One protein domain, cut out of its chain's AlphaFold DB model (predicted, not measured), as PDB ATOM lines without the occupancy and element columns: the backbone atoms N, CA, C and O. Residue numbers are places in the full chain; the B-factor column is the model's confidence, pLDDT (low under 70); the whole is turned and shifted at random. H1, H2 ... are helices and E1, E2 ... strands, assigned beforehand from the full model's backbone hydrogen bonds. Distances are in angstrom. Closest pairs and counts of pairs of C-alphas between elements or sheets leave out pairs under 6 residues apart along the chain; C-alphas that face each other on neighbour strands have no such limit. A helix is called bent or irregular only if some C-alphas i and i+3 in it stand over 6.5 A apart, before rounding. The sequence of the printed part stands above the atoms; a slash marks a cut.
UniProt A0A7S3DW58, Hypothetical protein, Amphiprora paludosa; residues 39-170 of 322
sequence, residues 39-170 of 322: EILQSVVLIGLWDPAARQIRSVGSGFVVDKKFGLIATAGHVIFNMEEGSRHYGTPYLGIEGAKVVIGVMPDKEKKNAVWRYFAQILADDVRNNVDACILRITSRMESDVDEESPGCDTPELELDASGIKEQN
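This is residues 39 to 170 of the 322 residues of the protein "Hypothetical protein" of Amphiprora paludosa (UniProt A0A7S3DW58). Six strands ring a closed antiparallel barrel, E1 E2 E3 E6 E5 E4 and back to E1, with short E7 paired onto E6 and two small helices, H1 and H2, outside. The 132 printed residues, mostly strand by class, run H1 E1 E2 E3 E4 E5 E6 E7 H2. The whole is compact, with a radius of gyration of the C-alphas of 14.4 A, and spans 44 by 29 by 28 A.

H1, residues 39 to 43, is on the barrel, over none of its strands. E1, residues 44 to 51, forms a hairpin with E2, residues 56 to 67 (N 45 and O 63, 2.8 A). E3, residues 72 to 75, forms a hairpin with E2 (N 64 and O 74, 3.0 A), completing a meander, each strand the antiparallel neighbour of the one before. E4, residues 101 to 106, is the antiparallel neighbour of E1 (N 46 and O 105, 2.8 A), making E1 to E4 a Greek key, a meander whose next strand pairs with its first. E5, residues 116 to 126, forms a hairpin with E4 (N 104 and O 119, 2.8 A). E6, residues 135 to 147, forms a hairpin with E5 (N 136 and O 125, 2.7 A) and is the neighbour of E3 (N 137 and O 73, 2.8 A); E3 to E6 are a second Greek key. E7, residues 158 to 160, forms a hairpin with E6 (N 142 and O 159, 2.8 A); E4 to E7 are a second meander. H2, residues 163 to 168, lies over E6 at a height over the sheet of 9.2 A, slantwise at 57 degrees on the local plane; their closest C-alphas, Ile 139 and Ile 166, are 7.8 A apart. Of O i to N i+4 pairs, H1 has 0 of 1 within hydrogen-bond range, against 1 of 2 at i+3, and H2 has 1 of 2.

H1 begins at C-alpha 39 (51.050, 416.941, 18.205) and is irregular, C-alphas 39 and 42 being 7.1 A apart. From first to last C-alpha E1 measures 22.8 A, E2 28.4 A, E5 25.6 A and E6 24.7 A; E6 bends by 111 degrees at residue 144. H2 ends at C-alpha 168 (54.964, 402.525, 4.680).

The two C-alphas farthest apart, of Arg 88 and Glu 111, are 45.5 A apart. The printed part has no cut, and its one long link is E3 to E4. Mean pLDDT of the printed part is 92.7; residues 150 to 154 are under 70.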
ATOM      1  N   GLU A  39      50.140 417.065  19.352       92.75
ATOM      2  CA  GLU A  39      51.050 416.941  18.205       92.75
ATOM      3  C   GLU A  39      52.127 415.868  18.417       92.75
ATOM      4  O   GLU A  39      52.668 415.328  17.454       92.75
ATOM      5  N   ILE A  40      52.406 415.521  19.675       95.19
ATOM      6  CA  ILE A  40      53.438 414.568  20.097       95.19
ATOM      7  C   ILE A  40      52.852 413.155  20.264       95.19
ATOM      8  O   ILE A  40      53.559 412.164  20.066       95.19
ATOM      9  N   LEU A  41      51.556 413.039  20.590       94.81
ATOM     10  CA  LEU A  41      50.900 411.774  20.962       94.81
ATOM     11  C   LEU A  41      51.078 410.643  19.943       94.81
ATOM     12  O   LEU A  41      51.257 409.497  20.338       94.81
ATOM     13  N   GLN A  42      51.079 410.940  18.640       94.62
ATOM     14  CA  GLN A  42      51.223 409.910  17.599       94.62
ATOM     15  C   GLN A  42      52.602 409.231  17.585       94.62
ATOM     16  O   GLN A  42      52.766 408.190  16.953       94.62
ATOM     17  N   SER A  43      53.601 409.815  18.247       97.31
ATOM     18  CA  SER A  43      54.917 409.200  18.418       97.31
ATOM     19  C   SER A  43      55.040 408.358  19.682       97.31
ATOM     20  O   SER A  43      56.033 407.643  19.821       97.31
ATOM     21  N   VAL A  44      54.075 408.458  20.601       97.94
ATOM     22  CA  VAL A  44      54.065 407.756  21.886       97.94
ATOM     23  C   VAL A  44      53.264 406.469  21.746       97.94
ATOM     24  O   VAL A  44      52.128 406.461  21.270       97.94
ATOM     25  N   VAL A  45      53.860 405.362  22.169       98.19
ATOM     26  CA  VAL A  45      53.311 404.018  21.985       98.19
ATOM     27  C   VAL A  45      53.028 403.354  23.324       98.19
ATOM     28  O   VAL A  45      53.742 403.573  24.302       98.19
ATOM     29  N   LEU A  46      51.968 402.555  23.359       97.44
ATOM     30  CA  LEU A  46      51.655 401.650  24.455       97.44
ATOM     31  C   LEU A  46      52.465 400.372  24.248       97.44
ATOM     32  O   LEU A  46      52.565 399.877  23.127       97.44
ATOM     33  N   ILE A  47      53.051 399.832  25.306       97.69
ATOM     34  CA  ILE A  47      53.876 398.627  25.236       97.69
ATOM     35  C   ILE A  47      53.282 397.590  26.170       97.69
ATOM     36  O   ILE A  47      53.052 397.871  27.343       97.69
ATOM     37  N   GLY A  48      53.044 396.395  25.642       95.81
ATOM     38  CA  GLY A  48      52.587 395.247  26.406       95.81
ATOM     39  C   GLY A  48      53.525 394.061  26.228       95.81
ATOM     40  O   GLY A  48      53.975 393.779  25.117       95.81
ATOM     41  N   LEU A  49      53.800 393.344  27.314       95.69
ATOM     42  CA  LEU A  49      54.440 392.033  27.267       95.69
ATOM     43  C   LEU A  49      53.365 390.947  27.335       95.69
ATOM     44  O   LEU A  49      52.747 390.750  28.382       95.69
ATOM     45  N   TRP A  50      53.134 390.270  26.217       94.50
ATOM     46  CA  TRP A  50      52.157 389.197  26.090       94.50
ATOM     47  C   TRP A  50      52.729 387.859  26.545       94.50
ATOM     48  O   TRP A  50      53.778 387.434  26.064       94.50
ATOM     49  N   ASP A  51      51.995 387.188  27.429       93.19
ATOM     50  CA  ASP A  51      52.246 385.821  27.870       93.19
ATOM     51  C   ASP A  51      51.307 384.867  27.115       93.19
ATOM     52  O   ASP A  51      50.087 384.926  27.317       93.19
ATOM     53  N   PRO A  52      51.845 384.003  26.236       92.06
ATOM     54  CA  PRO A  52      51.032 383.083  25.451       92.06
ATOM     55  C   PRO A  52      50.383 381.990  26.306       92.06
ATOM     56  O   PRO A  52      49.265 381.581  26.001       92.06
ATOM     57  N   ALA A  53      51.033 381.544  27.385       91.88
ATOM     58  CA  ALA A  53      50.518 380.483  28.243       91.88
ATOM     59  C   ALA A  53      49.322 380.981  29.064       91.88
ATOM     60  O   ALA A  53      48.287 380.318  29.139       91.88
ATOM     61  N   ALA A  54      49.433 382.184  29.630       89.94
ATOM     62  CA  ALA A  54      48.351 382.802  30.391       89.94
ATOM     63  C   ALA A  54      47.334 383.567  29.518       89.94
ATOM     64  O   ALA A  54      46.307 384.014  30.034       89.94
ATOM     65  N   ARG A  55      47.611 383.729  28.215       89.81
ATOM     66  CA  ARG A  55      46.821 384.506  27.239       89.81
ATOM     67  C   ARG A  55      46.447 385.899  27.752       89.81
ATOM     68  O   ARG A  55      45.287 386.318  27.677       89.81
ATOM     69  N   GLN A  56      47.431 386.605  28.305       90.19
ATOM     70  CA  GLN A  56      47.242 387.938  28.876       90.19
ATOM     71  C   GLN A  56      48.510 388.787  28.790       90.19
ATOM     72  O   GLN A  56      49.623 388.279  28.656       90.19
ATOM     73  N   ILE A  57      48.344 390.099  28.937       91.44
ATOM     74  CA  ILE A  57      49.464 391.027  29.087       91.44
ATOM     75  C   ILE A  57      49.943 391.012  30.542       91.44
ATOM     76  O   ILE A  57      49.174 391.283  31.461       91.44
ATOM     77  N   ARG A  58      51.222 390.692  30.756       91.50
ATOM     78  CA  ARG A  58      51.843 390.593  32.091       91.50
ATOM     79  C   ARG A  58      52.428 391.909  32.579       91.50
ATOM     80  O   ARG A  58      52.443 392.166  33.778       91.50
ATOM     81  N   SER A  59      52.908 392.726  31.652       93.19
ATOM     82  CA  SER A  59      53.527 394.016  31.933       93.19
ATOM     83  C   SER A  59      53.061 395.036  30.908       93.19
ATOM     84  O   SER A  59      52.941 394.712  29.726       93.19
ATOM     85  N   VAL A  60      52.782 396.249  31.378       94.50
ATOM     86  CA  VAL A  60      52.344 397.376  30.556       94.50
ATOM     87  C   VAL A  60      53.229 398.570  30.861       94.50
ATOM     88  O   VAL A  60      53.467 398.900  32.022       94.50
ATOM     89  N   GLY A  61      53.670 399.240  29.809       96.00
ATOM     90  CA  GLY A  61      54.393 400.492  29.896       96.00
ATOM     91  C   GLY A  61      54.128 401.368  28.685       96.00
ATOM     92  O   GLY A  61      53.264 401.104  27.849       96.00
ATOM     93  N   SER A  62      54.912 402.422  28.593       98.19
ATOM     94  CA  SER A  62      54.901 403.387  27.509       98.19
ATOM     95  C   SER A  62      56.250 403.380  26.794       98.19
ATOM     96  O   SER A  62      57.268 402.920  27.311       98.19
ATOM     97  N   GLY A  63      56.275 403.912  25.586       98.44
ATOM     98  CA  GLY A  63      57.500 404.141  24.835       98.44
ATOM     99  C   GLY A  63      57.282 405.191  23.767       98.44
ATOM    100  O   GLY A  63      56.220 405.807  23.686       98.44
ATOM    101  N   PHE A  64      58.275 405.394  22.914       98.75
ATOM    102  CA  PHE A  64      58.124 406.283  21.767       98.75
ATOM    103  C   PHE A  64      59.047 405.899  20.620       98.75
ATOM    104  O   PHE A  64      60.113 405.309  20.813       98.75
ATOM    105  N   VAL A  65      58.641 406.258  19.407       98.75
ATOM    106  CA  VAL A  65      59.424 405.995  18.200       98.75
ATOM    107  C   VAL A  65      60.633 406.935  18.158       98.75
ATOM    108  O   VAL A  65      60.500 408.155  18.057       98.75
ATOM    109  N   VAL A  66      61.832 406.353  18.183       98.38
ATOM    110  CA  VAL A  66      63.120 407.065  18.091       98.38
ATOM    111  C   VAL A  66      63.700 407.051  16.678       98.38
ATOM    112  O   VAL A  66      64.489 407.926  16.310       98.38
ATOM    113  N   ASP A  67      63.314 406.074  15.852       98.19
ATOM    114  CA  ASP A  67      63.723 406.016  14.452       98.19
ATOM    115  C   ASP A  67      62.655 405.369  13.565       98.19
ATOM    116  O   ASP A  67      62.444 404.160  13.595       98.19
ATOM    117  N   LYS A  68      62.016 406.181  12.717       97.06
ATOM    118  CA  LYS A  68      60.982 405.713  11.786       97.06
ATOM    119  C   LYS A  68      61.510 404.909  10.595       97.06
ATOM    120  O   LYS A  68      60.741 404.199   9.968       97.06
ATOM    121  N   LYS A  69      62.800 405.025  10.252       96.44
ATOM    122  CA  LYS A  69      63.386 404.300   9.110       96.44
ATOM    123  C   LYS A  69      63.546 402.819   9.442       96.44
ATOM    124  O   LYS A  69      63.379 401.983   8.564       96.44
ATOM    125  N   PHE A  70      63.898 402.522  10.688       97.31
ATOM    126  CA  PHE A  70      64.136 401.161  11.165       97.31
ATOM    127  C   PHE A  70      63.048 400.647  12.120       97.31
ATOM    128  O   PHE A  70      63.176 399.534  12.621       97.31
ATOM    129  N   GLY A  71      62.004 401.443  12.387       98.12
ATOM    130  CA  GLY A  71      60.918 401.070  13.297       98.12
ATOM    131  C   GLY A  71      61.401 400.892  14.736       98.12
ATOM    132  O   GLY A  71      61.018 399.930  15.396       98.12
ATOM    133  N   LEU A  72      62.302 401.767  15.198       98.75
ATOM    134  CA  LEU A  72      62.903 401.663  16.526       98.75
ATOM    135  C   LEU A  72      62.103 402.447  17.556       98.75
ATOM    136  O   LEU A  72      61.800 403.627  17.346       98.75
ATOM    137  N   ILE A  73      61.840 401.806  18.688       98.88
ATOM    138  CA  ILE A  73      61.113 402.352  19.835       98.88
ATOM    139  C   ILE A  73      62.036 402.330  21.052       98.88
ATOM    140  O   ILE A  73      62.724 401.339  21.275       98.88
ATOM    141  N   ALA A  74      62.048 403.401  21.842       98.75
ATOM    142  CA  ALA A  74      62.679 403.411  23.159       98.75
ATOM    143  C   ALA A  74      61.626 403.242  24.261       98.75
ATOM    144  O   ALA A  74      60.526 403.788  24.157       98.75
ATOM    145  N   THR A  75      61.977 402.491  25.304       98.69
ATOM    146  CA  THR A  75      61.153 402.266  26.500       98.69
ATOM    147  C   THR A  75      62.032 401.917  27.704       98.69
ATOM    148  O   THR A  75      63.252 401.790  27.567       98.69
ATOM    149  N   ALA A  76      61.416 401.781  28.879       97.94
ATOM    150  CA  ALA A  76      62.084 401.376  30.103       97.94
ATOM    151  C   ALA A  76      62.380 399.871  30.093       97.94
ATOM    152  O   ALA A  76      61.607 399.062  29.575       97.94
ATOM    153  N   GLY A  77      63.512 399.498  30.679       97.38
ATOM    154  CA  GLY A  77      63.967 398.118  30.774       97.38
ATOM    155  C   GLY A  77      62.999 397.257  31.576       97.38
ATOM    156  O   GLY A  77      62.575 396.218  31.079       97.38
ATOM    157  N   HIS A  78      62.570 397.706  32.755       95.94
ATOM    158  CA  HIS A  78      61.714 396.937  33.669       95.94
ATOM    159  C   HIS A  78      60.331 396.587  33.092       95.94
ATOM    160  O   HIS A  78      59.646 395.716  33.620       95.94
ATOM    161  N   VAL A  79      59.904 397.240  32.004       95.94
ATOM    162  CA  VAL A  79      58.673 396.870  31.290       95.94
ATOM    163  C   VAL A  79      58.827 395.494  30.633       95.94
ATOM    164  O   VAL A  79      57.863 394.735  30.568       95.94
ATOM    165  N   ILE A  80      60.034 395.165  30.164       97.06
ATOM    166  CA  ILE A  80      60.324 393.970  29.361       97.06
ATOM    167  C   ILE A  80      61.307 393.019  30.062       97.06
ATOM    168  O   ILE A  80      61.303 391.827  29.781       97.06
ATOM    169  N   PHE A  81      62.147 393.498  30.973       97.00
ATOM    170  CA  PHE A  81      63.166 392.717  31.673       97.00
ATOM    171  C   PHE A  81      62.789 392.487  33.131       97.00
ATOM    172  O   PHE A  81      62.208 393.362  33.772       97.00
ATOM    173  N   ASN A  82      63.169 391.331  33.679       94.69
ATOM    174  CA  ASN A  82      63.073 391.116  35.115       94.69
ATOM    175  C   ASN A  82      64.117 392.008  35.804       94.69
ATOM    176  O   ASN A  82      65.314 391.791  35.640       94.69
ATOM    177  N   MET A  83      63.663 393.017  36.539       93.00
ATOM    178  CA  MET A  83      64.511 393.917  37.329       93.00
ATOM    179  C   MET A  83      64.211 393.814  38.829       93.00
ATOM    180  O   MET A  83      64.473 394.749  39.579       93.00
ATOM    181  N   GLU A  84      63.653 392.684  39.270       89.81
ATOM    182  CA  GLU A  84      63.455 392.391  40.687       89.81
ATOM    183  C   GLU A  84      64.815 392.278  41.389       89.81
ATOM    184  O   GLU A  84      65.649 391.431  41.050       89.81
ATOM    185  N   GLU A  85      65.054 393.164  42.356       84.62
ATOM    186  CA  GLU A  85      66.312 393.211  43.096       84.62
ATOM    187  C   GLU A  85      66.554 391.915  43.876       84.62
ATOM    188  O   GLU A  85      65.646 391.329  44.463       84.62
ATOM    189  N   GLY A  86      67.800 391.441  43.871       82.12
ATOM    190  CA  GLY A  86      68.192 390.192  44.527       82.12
ATOM    191  C   GLY A  86      67.752 388.923  43.788       82.12
ATOM    192  O   GLY A  86      68.231 387.833  44.113       82.12
ATOM    193  N   SER A  87      66.916 389.033  42.751       84.81
ATOM    194  CA  SER A  87      66.490 387.889  41.949       84.81
ATOM    195  C   SER A  87      67.660 387.275  41.185       84.81
ATOM    196  O   SER A  87      68.445 387.971  40.539       84.81
ATOM    197  N   ARG A  88      67.740 385.936  41.165       85.44
ATOM    198  CA  ARG A  88      68.688 385.195  40.308       85.44
ATOM    199  C   ARG A  88      68.450 385.438  38.815       85.44
ATOM    200  O   ARG A  88      69.324 385.144  38.005       85.44
ATOM    201  N   HIS A  89      67.278 385.965  38.467       89.19
ATOM    202  CA  HIS A  89      66.855 386.248  37.103       89.19
ATOM    203  C   HIS A  89      66.934 387.740  36.755       89.19
ATOM    204  O   HIS A  89      66.391 388.144  35.725       89.19
ATOM    205  N   TYR A  90      67.624 388.558  37.556       91.75
ATOM    206  CA  TYR A  90      67.833 389.969  37.238       91.75
ATOM    207  C   TYR A  90      68.446 390.153  35.833       91.75
ATOM    208  O   TYR A  90      69.412 389.495  35.440       91.75
ATOM    209  N   GLY A  91      67.856 391.046  35.039       92.06
ATOM    210  CA  GLY A  91      68.224 391.305  33.650       92.06
ATOM    211  C   GLY A  91      67.858 390.185  32.667       92.06
ATOM    212  O   GLY A  91      68.422 390.145  31.567       92.06
ATOM    213  N   THR A  92      66.966 389.259  33.034       95.25
ATOM    214  CA  THR A  92      66.401 388.268  32.097       95.25
ATOM    215  C   THR A  92      65.363 388.955  31.204       95.25
ATOM    216  O   THR A  92      64.475 389.630  31.734       95.25
ATOM    217  N   PRO A  93      65.464 388.840  29.866       96.69
ATOM    218  CA  PRO A  93      64.491 389.433  28.949       96.69
ATOM    219  C   PRO A  93      63.122 388.768  29.088       96.69
ATOM    220  O   PRO A  93      63.008 387.637  29.557       96.69
ATOM    221  N   TYR A  94      62.088 389.474  28.646       96.75
ATOM    222  CA  TYR A  94      60.694 389.025  28.638       96.75
ATOM    223  C   TYR A  94      60.208 388.466  29.982       96.75
ATOM    224  O   TYR A  94      59.382 387.561  30.025       96.75
ATOM    225  N   LEU A  95      60.756 388.976  31.089       94.88
ATOM    226  CA  LEU A  95      60.531 388.464  32.447       94.88
ATOM    227  C   LEU A  95      60.829 386.955  32.625       94.88
ATOM    228  O   LEU A  95      60.398 386.368  33.613       94.88
ATOM    229  N   GLY A  96      61.558 386.324  31.696       95.00
ATOM    230  CA  GLY A  96      61.781 384.873  31.665       95.00
ATOM    231  C   GLY A  96      60.589 384.050  31.163       95.00
ATOM    232  O   GLY A  96      60.570 382.840  31.363       95.00
ATOM    233  N   ILE A  97      59.590 384.681  30.540       95.00
ATOM    234  CA  ILE A  97      58.403 384.003  30.007       95.00
ATOM    235  C   ILE A  97      58.729 383.416  28.629       95.00
ATOM    236  O   ILE A  97      59.090 384.140  27.698       95.00
ATOM    237  N   GLU A  98      58.567 382.102  28.490       94.62
ATOM    238  CA  GLU A  98      58.773 381.390  27.229       94.62
ATOM    239  C   GLU A  98      57.716 381.785  26.184       94.62
ATOM    240  O   GLU A  98      56.526 381.905  26.483       94.62
ATOM    241  N   GLY A  99      58.151 382.028  24.944       93.56
ATOM    242  CA  GLY A  99      57.265 382.422  23.842       93.56
ATOM    243  C   GLY A  99      56.628 383.810  23.989       93.56
ATOM    244  O   GLY A  99      55.744 384.161  23.203       93.56
ATOM    245  N   ALA A 100      57.046 384.605  24.977       95.25
ATOM    246  CA  ALA A 100      56.517 385.942  25.179       95.25
ATOM    247  C   ALA A 100      56.762 386.852  23.970       95.25
ATOM    248  O   ALA A 100      57.813 386.816  23.328       95.25
ATOM    249  N   LYS A 101      55.781 387.711  23.687       95.62
ATOM    250  CA  LYS A 101      55.829 388.671  22.578       95.62
ATOM    251  C   LYS A 101      55.677 390.088  23.101       95.62
ATOM    252  O   LYS A 101      54.880 390.336  24.005       95.62
ATOM    253  N   VAL A 102      56.397 391.037  22.508       97.38
ATOM    254  CA  VAL A 102      56.157 392.458  22.779       97.38
ATOM    255  C   VAL A 102      55.139 392.971  21.778       97.38
ATOM    256  O   VAL A 102      55.402 392.969  20.577       97.38
ATOM    257  N   VAL A 103      53.991 393.417  22.276       96.75
ATOM    258  CA  VAL A 103      52.942 394.059  21.483       96.75
ATOM    259  C   VAL A 103      53.018 395.571  21.644       96.75
ATOM    260  O   VAL A 103      53.244 396.091  22.739       96.75
ATOM    261  N   ILE A 104      52.831 396.284  20.539       97.94
ATOM    262  CA  ILE A 104      52.902 397.740  20.483       97.94
ATOM    263  C   ILE A 104      51.532 398.285  20.096       97.94
ATOM    264  O   ILE A 104      51.001 397.995  19.017       97.94
ATOM    265  N   GLY A 105      50.978 399.094  20.992       96.88
ATOM    266  CA  GLY A 105      49.783 399.880  20.764       96.88
ATOM    267  C   GLY A 105      50.134 401.261  20.223       96.88
ATOM    268  O   GLY A 105      51.023 401.935  20.745       96.88
ATOM    269  N   VAL A 106      49.438 401.701  19.182       96.62
ATOM    270  CA  VAL A 106      49.651 403.016  18.559       96.62
ATOM    271  C   VAL A 106      48.345 403.778  18.431       96.62
ATOM    272  O   VAL A 106      47.280 403.175  18.319       96.62
ATOM    273  N   MET A 107      48.424 405.107  18.410       94.50
ATOM    274  CA  MET A 107      47.272 405.956  18.115       94.50
ATOM    275  C   MET A 107      46.961 405.875  16.612       94.50
ATOM    276  O   MET A 107      47.769 406.338  15.806       94.50
ATOM    277  N   PRO A 108      45.822 405.284  16.207       88.38
ATOM    278  CA  PRO A 108      45.500 405.093  14.792       88.38
ATOM    279  C   PRO A 108      45.210 406.409  14.056       88.38
ATOM    280  O   PRO A 108      45.433 406.479  12.852       88.38
ATOM    281  N   ASP A 109      44.721 407.427  14.768       85.06
ATOM    282  CA  ASP A 109      44.405 408.758  14.247       85.06
ATOM    283  C   ASP A 109      44.468 409.803  15.383       85.06
ATOM    284  O   ASP A 109      44.394 409.437  16.557       85.06
ATOM    285  N   LYS A 110      44.598 411.092  15.044       81.19
ATOM    286  CA  LYS A 110      44.576 412.235  15.973       81.19
ATOM    287  C   LYS A 110      43.227 412.406  16.669       81.19
ATOM    288  O   LYS A 110      43.188 412.915  17.784       81.19
ATOM    289  N   GLU A 111      42.137 412.006  16.019       79.94
ATOM    290  CA  GLU A 111      40.779 412.151  16.562       79.94
ATOM    291  C   GLU A 111      40.407 411.033  17.542       79.94
ATOM    292  O   GLU A 111      39.562 411.207  18.426       79.94
ATOM    293  N   LYS A 112      41.046 409.866  17.407       80.31
ATOM    294  CA  LYS A 112      40.797 408.727  18.288       80.31
ATOM    295  C   LYS A 112      41.452 408.962  19.644       80.31
ATOM    296  O   LYS A 112      42.539 409.514  19.747       80.31
ATOM    297  N   LYS A 113      40.778 408.504  20.700       86.31
ATOM    298  CA  LYS A 113      41.230 408.679  22.091       86.31
ATOM    299  C   LYS A 113      42.057 407.514  22.625       86.31
ATOM    300  O   LYS A 113      42.700 407.672  23.653       86.31
ATOM    301  N   ASN A 114      42.030 406.364  21.950       93.00
ATOM    302  CA  ASN A 114      42.622 405.122  22.440       93.00
ATOM    303  C   ASN A 114      43.610 404.539  21.431       93.00
ATOM    304  O   ASN A 114      43.316 404.488  20.233       93.00
ATOM    305  N   ALA A 115      44.737 404.043  21.936       94.81
ATOM    306  CA  ALA A 115      45.686 403.258  21.164       94.81
ATOM    307  C   ALA A 115      45.104 401.889  20.809       94.81
ATOM    308  O   ALA A 115      44.366 401.304  21.598       94.81
ATOM    309  N   VAL A 116      45.462 401.359  19.647       94.94
ATOM    310  CA  VAL A 116      45.115 400.002  19.196       94.94
ATOM    311  C   VAL A 116      46.381 399.176  19.080       94.94
ATOM    312  O   VAL A 116      47.416 399.705  18.669       94.94
ATOM    313  N   TRP A 117      46.315 397.898  19.441       95.31
ATOM    314  CA  TRP A 117      47.422 396.978  19.218       95.31
ATOM    315  C   TRP A 117      47.583 396.766  17.718       95.31
ATOM    316  O   TRP A 117      46.611 396.479  17.022       95.31
ATOM    317  N   ARG A 118      48.800 396.987  17.216       96.12
ATOM    318  CA  ARG A 118      49.064 396.956  15.772       96.12
ATOM    319  C   ARG A 118      50.344 396.233  15.402       96.12
ATOM    320  O   ARG A 118      50.405 395.647  14.326       96.12
ATOM    321  N   TYR A 119      51.376 396.301  16.236       97.56
ATOM    322  CA  TYR A 119      52.682 395.756  15.882       97.56
ATOM    323  C   TYR A 119      53.187 394.768  16.914       97.56
ATOM    324  O   TYR A 119      52.885 394.893  18.102       97.56
ATOM    325  N   PHE A 120      54.041 393.864  16.454       97.38
ATOM    326  CA  PHE A 120      54.955 393.136  17.316       97.38
ATOM    327  C   PHE A 120      56.353 393.726  17.207       97.38
ATOM    328  O   PHE A 120      56.754 394.282  16.175       97.38
ATOM    329  N   ALA A 121      57.100 393.617  18.296       98.06
ATOM    330  CA  ALA A 121      58.470 394.072  18.364       98.06
ATOM    331  C   ALA A 121      59.355 393.081  19.119       98.06
ATOM    332  O   ALA A 121      58.888 392.236  19.883       98.06
ATOM    333  N   GLN A 122      60.659 393.236  18.932       97.88
ATOM    334  CA  GLN A 122      61.680 392.479  19.648       97.88
ATOM    335  C   GLN A 122      62.728 393.408  20.251       97.88
ATOM    336  O   GLN A 122      62.966 394.510  19.744       97.88
ATOM    337  N   ILE A 123      63.395 392.944  21.305       98.25
ATOM    338  CA  ILE A 123      64.536 393.641  21.897       98.25
ATOM    339  C   ILE A 123      65.686 393.651  20.888       98.25
ATOM    340  O   ILE A 123      66.149 392.601  20.447       98.25
ATOM    341  N   LEU A 124      66.168 394.842  20.537       97.56
ATOM    342  CA  LEU A 124      67.302 395.012  19.629       97.56
ATOM    343  C   LEU A 124      68.576 395.442  20.365       97.56
ATOM    344  O   LEU A 124      69.672 395.015  20.004       97.56
ATOM    345  N   ALA A 125      68.448 396.303  21.373       97.69
ATOM    346  CA  ALA A 125      69.568 396.737  22.202       97.69
ATOM    347  C   ALA A 125      69.096 397.105  23.610       97.69
ATOM    348  O   ALA A 125      68.030 397.685  23.774       97.69
ATOM    349  N   ASP A 126      69.918 396.836  24.612       96.88
ATOM    350  CA  ASP A 126      69.668 397.161  26.013       96.88
ATOM    351  C   ASP A 126      70.990 397.449  26.744       96.88
ATOM    352  O   ASP A 126      72.092 397.217  26.219       96.88
ATOM    353  N   ASP A 127      70.862 397.977  27.960       94.75
ATOM    354  CA  ASP A 127      71.979 398.116  28.897       94.75
ATOM    355  C   ASP A 127      71.533 397.890  30.359       94.75
ATOM    356  O   ASP A 127      72.120 398.429  31.295       94.75
ATOM    357  N   VAL A 128      70.502 397.051  30.562       93.56
ATOM    358  CA  VAL A 128      69.876 396.779  31.877       93.56
ATOM    359  C   VAL A 128      70.875 396.194  32.869       93.56
ATOM    360  O   VAL A 128      70.954 396.623  34.019       93.56
ATOM    361  N   ARG A 129      71.710 395.256  32.410       90.62
ATOM    362  CA  ARG A 129      72.755 394.627  33.239       90.62
ATOM    363  C   ARG A 129      73.885 395.579  33.632       90.62
ATOM    364  O   ARG A 129      74.647 395.257  34.531       90.62
ATOM    365  N   ASN A 130      73.989 396.730  32.971       91.19
ATOM    366  CA  ASN A 130      74.936 397.789  33.313       91.19
ATOM    367  C   ASN A 130      74.216 398.996  33.942       91.19
ATOM    368  O   ASN A 130      74.671 400.132  33.808       91.19
ATOM    369  N   ASN A 131      73.095 398.734  34.621       92.38
ATOM    370  CA  ASN A 131      72.302 399.695  35.380       92.38
ATOM    371  C   ASN A 131      71.775 400.882  34.565       92.38
ATOM    372  O   ASN A 131      71.807 402.033  35.005       92.38
ATOM    373  N   VAL A 132      71.245 400.590  33.379       95.44
ATOM    374  CA  VAL A 132      70.396 401.519  32.631       95.44
ATOM    375  C   VAL A 132      69.033 400.876  32.435       95.44
ATOM    376  O   VAL A 132      68.903 399.900  31.700       95.44
ATOM    377  N   ASP A 133      68.001 401.446  33.051       97.19
ATOM    378  CA  ASP A 133      66.613 401.004  32.890       97.19
ATOM    379  C   ASP A 133      66.028 401.471  31.546       97.19
ATOM    380  O   ASP A 133      65.087 402.260  31.473       97.19
ATOM    381  N   ALA A 134      66.635 401.023  30.450       98.06
ATOM    382  CA  ALA A 134      66.189 401.336  29.103       98.06
ATOM    383  C   ALA A 134      66.548 400.233  28.110       98.06
ATOM    384  O   ALA A 134      67.600 399.589  28.197       98.06
ATOM    385  N   CYS A 135      65.706 400.090  27.094       98.50
ATOM    386  CA  CYS A 135      65.992 399.273  25.928       98.50
ATOM    387  C   CYS A 135      65.425 399.903  24.649       98.50
ATOM    388  O   CYS A 135      64.588 400.809  24.672       98.50
ATOM    389  N   ILE A 136      65.935 399.430  23.516       98.69
ATOM    390  CA  ILE A 136      65.467 399.749  22.175       98.69
ATOM    391  C   ILE A 136      64.813 398.503  21.601       98.69
ATOM    392  O   ILE A 136      65.456 397.459  21.452       98.69
ATOM    393  N   LEU A 137      63.548 398.648  21.242       98.75
ATOM    394  CA  LEU A 137      62.768 397.652  20.533       98.75
ATOM    395  C   LEU A 137      62.801 397.944  19.031       98.75
ATOM    396  O   LEU A 137      62.915 399.099  18.616       98.75
ATOM    397  N   ARG A 138      62.666 396.901  18.215       98.50
ATOM    398  CA  ARG A 138      62.471 397.000  16.767       98.50
ATOM    399  C   ARG A 138      61.141 396.366  16.397       98.50
ATOM    400  O   ARG A 138      60.938 395.200  16.718       98.50
ATOM    401  N   ILE A 139      60.291 397.111  15.695       98.56
ATOM    402  CA  ILE A 139      59.082 396.564  15.072       98.56
ATOM    403  C   ILE A 139      59.490 395.513  14.033       98.56
ATOM    404  O   ILE A 139      60.341 395.782  13.180       98.56
ATOM    405  N   THR A 140      58.893 394.328  14.121       97.19
ATOM    406  CA  THR A 140      59.194 393.175  13.254       97.19
ATOM    407  C   THR A 140      58.036 392.806  12.350       97.19
ATOM    408  O   THR A 140      58.253 392.471  11.191       97.19
ATOM    409  N   SER A 141      56.815 392.882  12.865       97.00
ATOM    410  CA  SER A 141      55.607 392.498  12.146       97.00
ATOM    411  C   SER A 141      54.439 393.399  12.537       97.00
ATOM    412  O   SER A 141      54.470 394.118  13.544       97.00
ATOM    413  N   ARG A 142      53.408 393.390  11.697       95.81
ATOM    414  CA  ARG A 142      52.131 394.071  11.894       95.81
ATOM    415  C   ARG A 142      51.015 393.033  11.983       95.81
ATOM    416  O   ARG A 142      51.006 392.079  11.216       95.81
ATOM    417  N   MET A 143      50.074 393.243  12.894       94.69
ATOM    418  CA  MET A 143      48.823 392.488  12.949       94.69
ATOM    419  C   MET A 143      48.003 392.776  11.688       94.69
ATOM    420  O   MET A 143      47.917 393.928  11.257       94.69
ATOM    421  N   GLU A 144      47.392 391.747  11.102       91.56
ATOM    422  CA  GLU A 144      46.567 391.896   9.894       91.56
ATOM    423  C   GLU A 144      45.459 392.950  10.066       91.56
ATOM    424  O   GLU A 144      45.187 393.738   9.158       91.56
ATOM    425  N   SER A 145      44.875 393.013  11.264       90.88
ATOM    426  CA  SER A 145      43.903 394.026  11.675       90.88
ATOM    427  C   SER A 145      44.304 394.657  13.006       90.88
ATOM    428  O   SER A 145      44.923 394.012  13.848       90.88
ATOM    429  N   ASP A 146      43.943 395.927  13.192       91.81
ATOM    430  CA  ASP A 146      44.108 396.601  14.479       91.81
ATOM    431  C   ASP A 146      43.227 395.923  15.533       91.81
ATOM    432  O   ASP A 146      42.031 395.738  15.302       91.81
ATOM    433  N   VAL A 147      43.794 395.615  16.700       90.50
ATOM    434  CA  VAL A 147      43.040 395.020  17.809       90.50
ATOM    435  C   VAL A 147      42.766 396.081  18.866       90.50
ATOM    436  O   VAL A 147      43.682 396.686  19.434       90.50
ATOM    437  N   ASP A 148      41.487 396.329  19.126       84.00
ATOM    438  CA  ASP A 148      41.021 397.258  20.152       84.00
ATOM    439  C   ASP A 148      40.530 396.561  21.431       84.00
ATOM    440  O   ASP A 148      40.129 397.232  22.383       84.00
ATOM    441  N   GLU A 149      40.620 395.237  21.496       77.62
ATOM    442  CA  GLU A 149      40.308 394.459  22.689       77.62
ATOM    443  C   GLU A 149      41.424 394.536  23.750       77.62
ATOM    444  O   GLU A 149      42.592 394.824  23.469       77.62
ATOM    445  N   GLU A 150      41.061 394.290  25.014       66.56
ATOM    446  CA  GLU A 150      42.000 394.314  26.152       66.56
ATOM    447  C   GLU A 150      43.023 393.177  26.089       66.56
ATOM    448  O   GLU A 150      44.151 393.318  26.559       66.56
ATOM    449  N   SER A 151      42.634 392.064  25.470       66.38
ATOM    450  CA  SER A 151      43.530 390.982  25.112       66.38
ATOM    451  C   SER A 151      43.786 391.094  23.616       66.38
ATOM    452  O   SER A 151      42.856 390.850  22.852       66.38
ATOM    453  N   PRO A 152      45.001 391.456  23.164       59.84
ATOM    454  CA  PRO A 152      45.278 391.603  21.740       59.84
ATOM    455  C   PRO A 152      45.054 390.321  20.939       59.84
ATOM    456  O   PRO A 152      45.139 390.385  19.722       59.84
ATOM    457  N   GLY A 153      44.819 389.175  21.599       60.03
ATOM    458  CA  GLY A 153      44.622 387.901  20.933       60.03
ATOM    459  C   GLY A 153      45.754 387.675  19.946       60.03
ATOM    460  O   GLY A 153      45.520 387.689  18.747       60.03
ATOM    461  N   CYS A 154      46.988 387.489  20.433       64.19
ATOM    462  CA  CYS A 154      48.184 387.291  19.592       64.19
ATOM    463  C   CYS A 154      48.145 386.026  18.699       64.19
ATOM    464  O   CYS A 154      49.183 385.604  18.191       64.19
ATOM    465  N   ASP A 155      46.964 385.432  18.541       72.50
ATOM    466  CA  ASP A 155      46.594 384.395  17.590       72.50
ATOM    467  C   ASP A 155      46.207 384.998  16.217       72.50
ATOM    468  O   ASP A 155      45.970 384.257  15.265       72.50
ATOM    469  N   THR A 156      46.128 386.332  16.090       75.12
ATOM    470  CA  THR A 156      45.925 387.003  14.796       75.12
ATOM    471  C   THR A 156      47.109 386.763  13.855       75.12
ATOM    472  O   THR A 156      48.255 386.835  14.312       75.12
ATOM    473  N   PRO A 157      46.876 386.583  12.544       84.62
ATOM    474  CA  PRO A 157      47.948 386.488  11.560       84.62
ATOM    475  C   PRO A 157      48.897 387.695  11.601       84.62
ATOM    476  O   PRO A 157      48.476 388.849  11.743       84.62
ATOM    477  N   GLU A 158      50.193 387.413  11.465       91.44
ATOM    478  CA  GLU A 158      51.259 388.412  11.464       91.44
ATOM    479  C   GLU A 158      51.790 388.642  10.048       91.44
ATOM    480  O   GLU A 158      52.146 387.698   9.343       91.44
ATOM    481  N   LEU A 159      51.902 389.908   9.654       93.62
ATOM    482  CA  LEU A 159      52.587 390.327   8.439       93.62
ATOM    483  C   LEU A 159      53.990 390.819   8.800       93.62
ATOM    484  O   LEU A 159      54.136 391.875   9.423       93.62
ATOM    485  N   GLU A 160      55.022 390.077   8.409       96.06
ATOM    486  CA  GLU A 160      56.409 390.514   8.582       96.06
ATOM    487  C   GLU A 160      56.678 391.821   7.826       96.06
ATOM    488  O   GLU A 160      56.257 392.009   6.684       96.06
ATOM    489  N   LEU A 161      57.390 392.741   8.478       95.75
ATOM    490  CA  LEU A 161      57.733 394.041   7.917       95.75
ATOM    491  C   LEU A 161      59.223 394.102   7.590       95.75
ATOM    492  O   LEU A 161      60.089 394.133   8.470       95.75
ATOM    493  N   ASP A 162      59.522 394.199   6.300       94.06
ATOM    494  CA  ASP A 162      60.858 394.520   5.821       94.06
ATOM    495  C   ASP A 162      61.148 396.036   5.926       94.06
ATOM    496  O   ASP A 162      60.377 396.835   6.470       94.06
ATOM    497  N   ALA A 163      62.297 396.475   5.404       92.56
ATOM    498  CA  ALA A 163      62.674 397.888   5.448       92.56
ATOM    499  C   ALA A 163      61.730 398.810   4.650       92.56
ATOM    500  O   ALA A 163      61.694 400.014   4.924       92.56
ATOM    501  N   SER A 164      61.011 398.287   3.655       94.81
ATOM    502  CA  SER A 164      60.036 399.043   2.866       94.81
ATOM    503  C   SER A 164      58.701 399.105   3.605       94.81
ATOM    504  O   SER A 164      58.201 400.203   3.849       94.81
ATOM    505  N   GLY A 165      58.218 397.967   4.107       95.94
ATOM    506  CA  GLY A 165      56.994 397.859   4.898       95.94
ATOM    507  C   GLY A 165      57.024 398.712   6.167       95.94
ATOM    508  O   GLY A 165      56.017 399.325   6.517       95.94
ATOM    509  N   ILE A 166      58.187 398.852   6.821       96.81
ATOM    510  CA  ILE A 166      58.365 399.782   7.952       96.81
ATOM    511  C   ILE A 166      58.190 401.246   7.529       96.81
ATOM    512  O   ILE A 166      57.575 402.026   8.257       96.81
ATOM    513  N   LYS A 167      58.713 401.651   6.365       95.00
ATOM    514  CA  LYS A 167      58.570 403.038   5.884       95.00
ATOM    515  C   LYS A 167      57.119 403.366   5.553       95.00
ATOM    516  O   LYS A 167      56.681 404.480   5.829       95.00
ATOM    517  N   GLU A 168      56.389 402.401   5.005       96.38
ATOM    518  CA  GLU A 168      54.964 402.525   4.680       96.38
ATOM    519  C   GLU A 168      54.088 402.719   5.923       96.38
ATOM    520  O   GLU A 168      53.030 403.334   5.828       96.38
ATOM    521  N   GLN A 169      54.559 402.313   7.111       94.56
ATOM    522  CA  GLN A 169      53.858 402.594   8.370       94.56
ATOM    523  C   GLN A 169      53.816 404.086   8.732       94.56
ATOM    524  O   GLN A 169      53.093 404.463   9.650       94.56
ATOM    525  N   ASN A 170      54.607 404.934   8.058       94.69
ATOM    526  CA  ASN A 170      54.653 406.385   8.253       94.69
ATOM    527  C   ASN A 170      54.751 406.812   9.735       94.69
ATOM    528  O   ASN A 170      54.062 407.722  10.196       94.69
TER     529      ASN A 170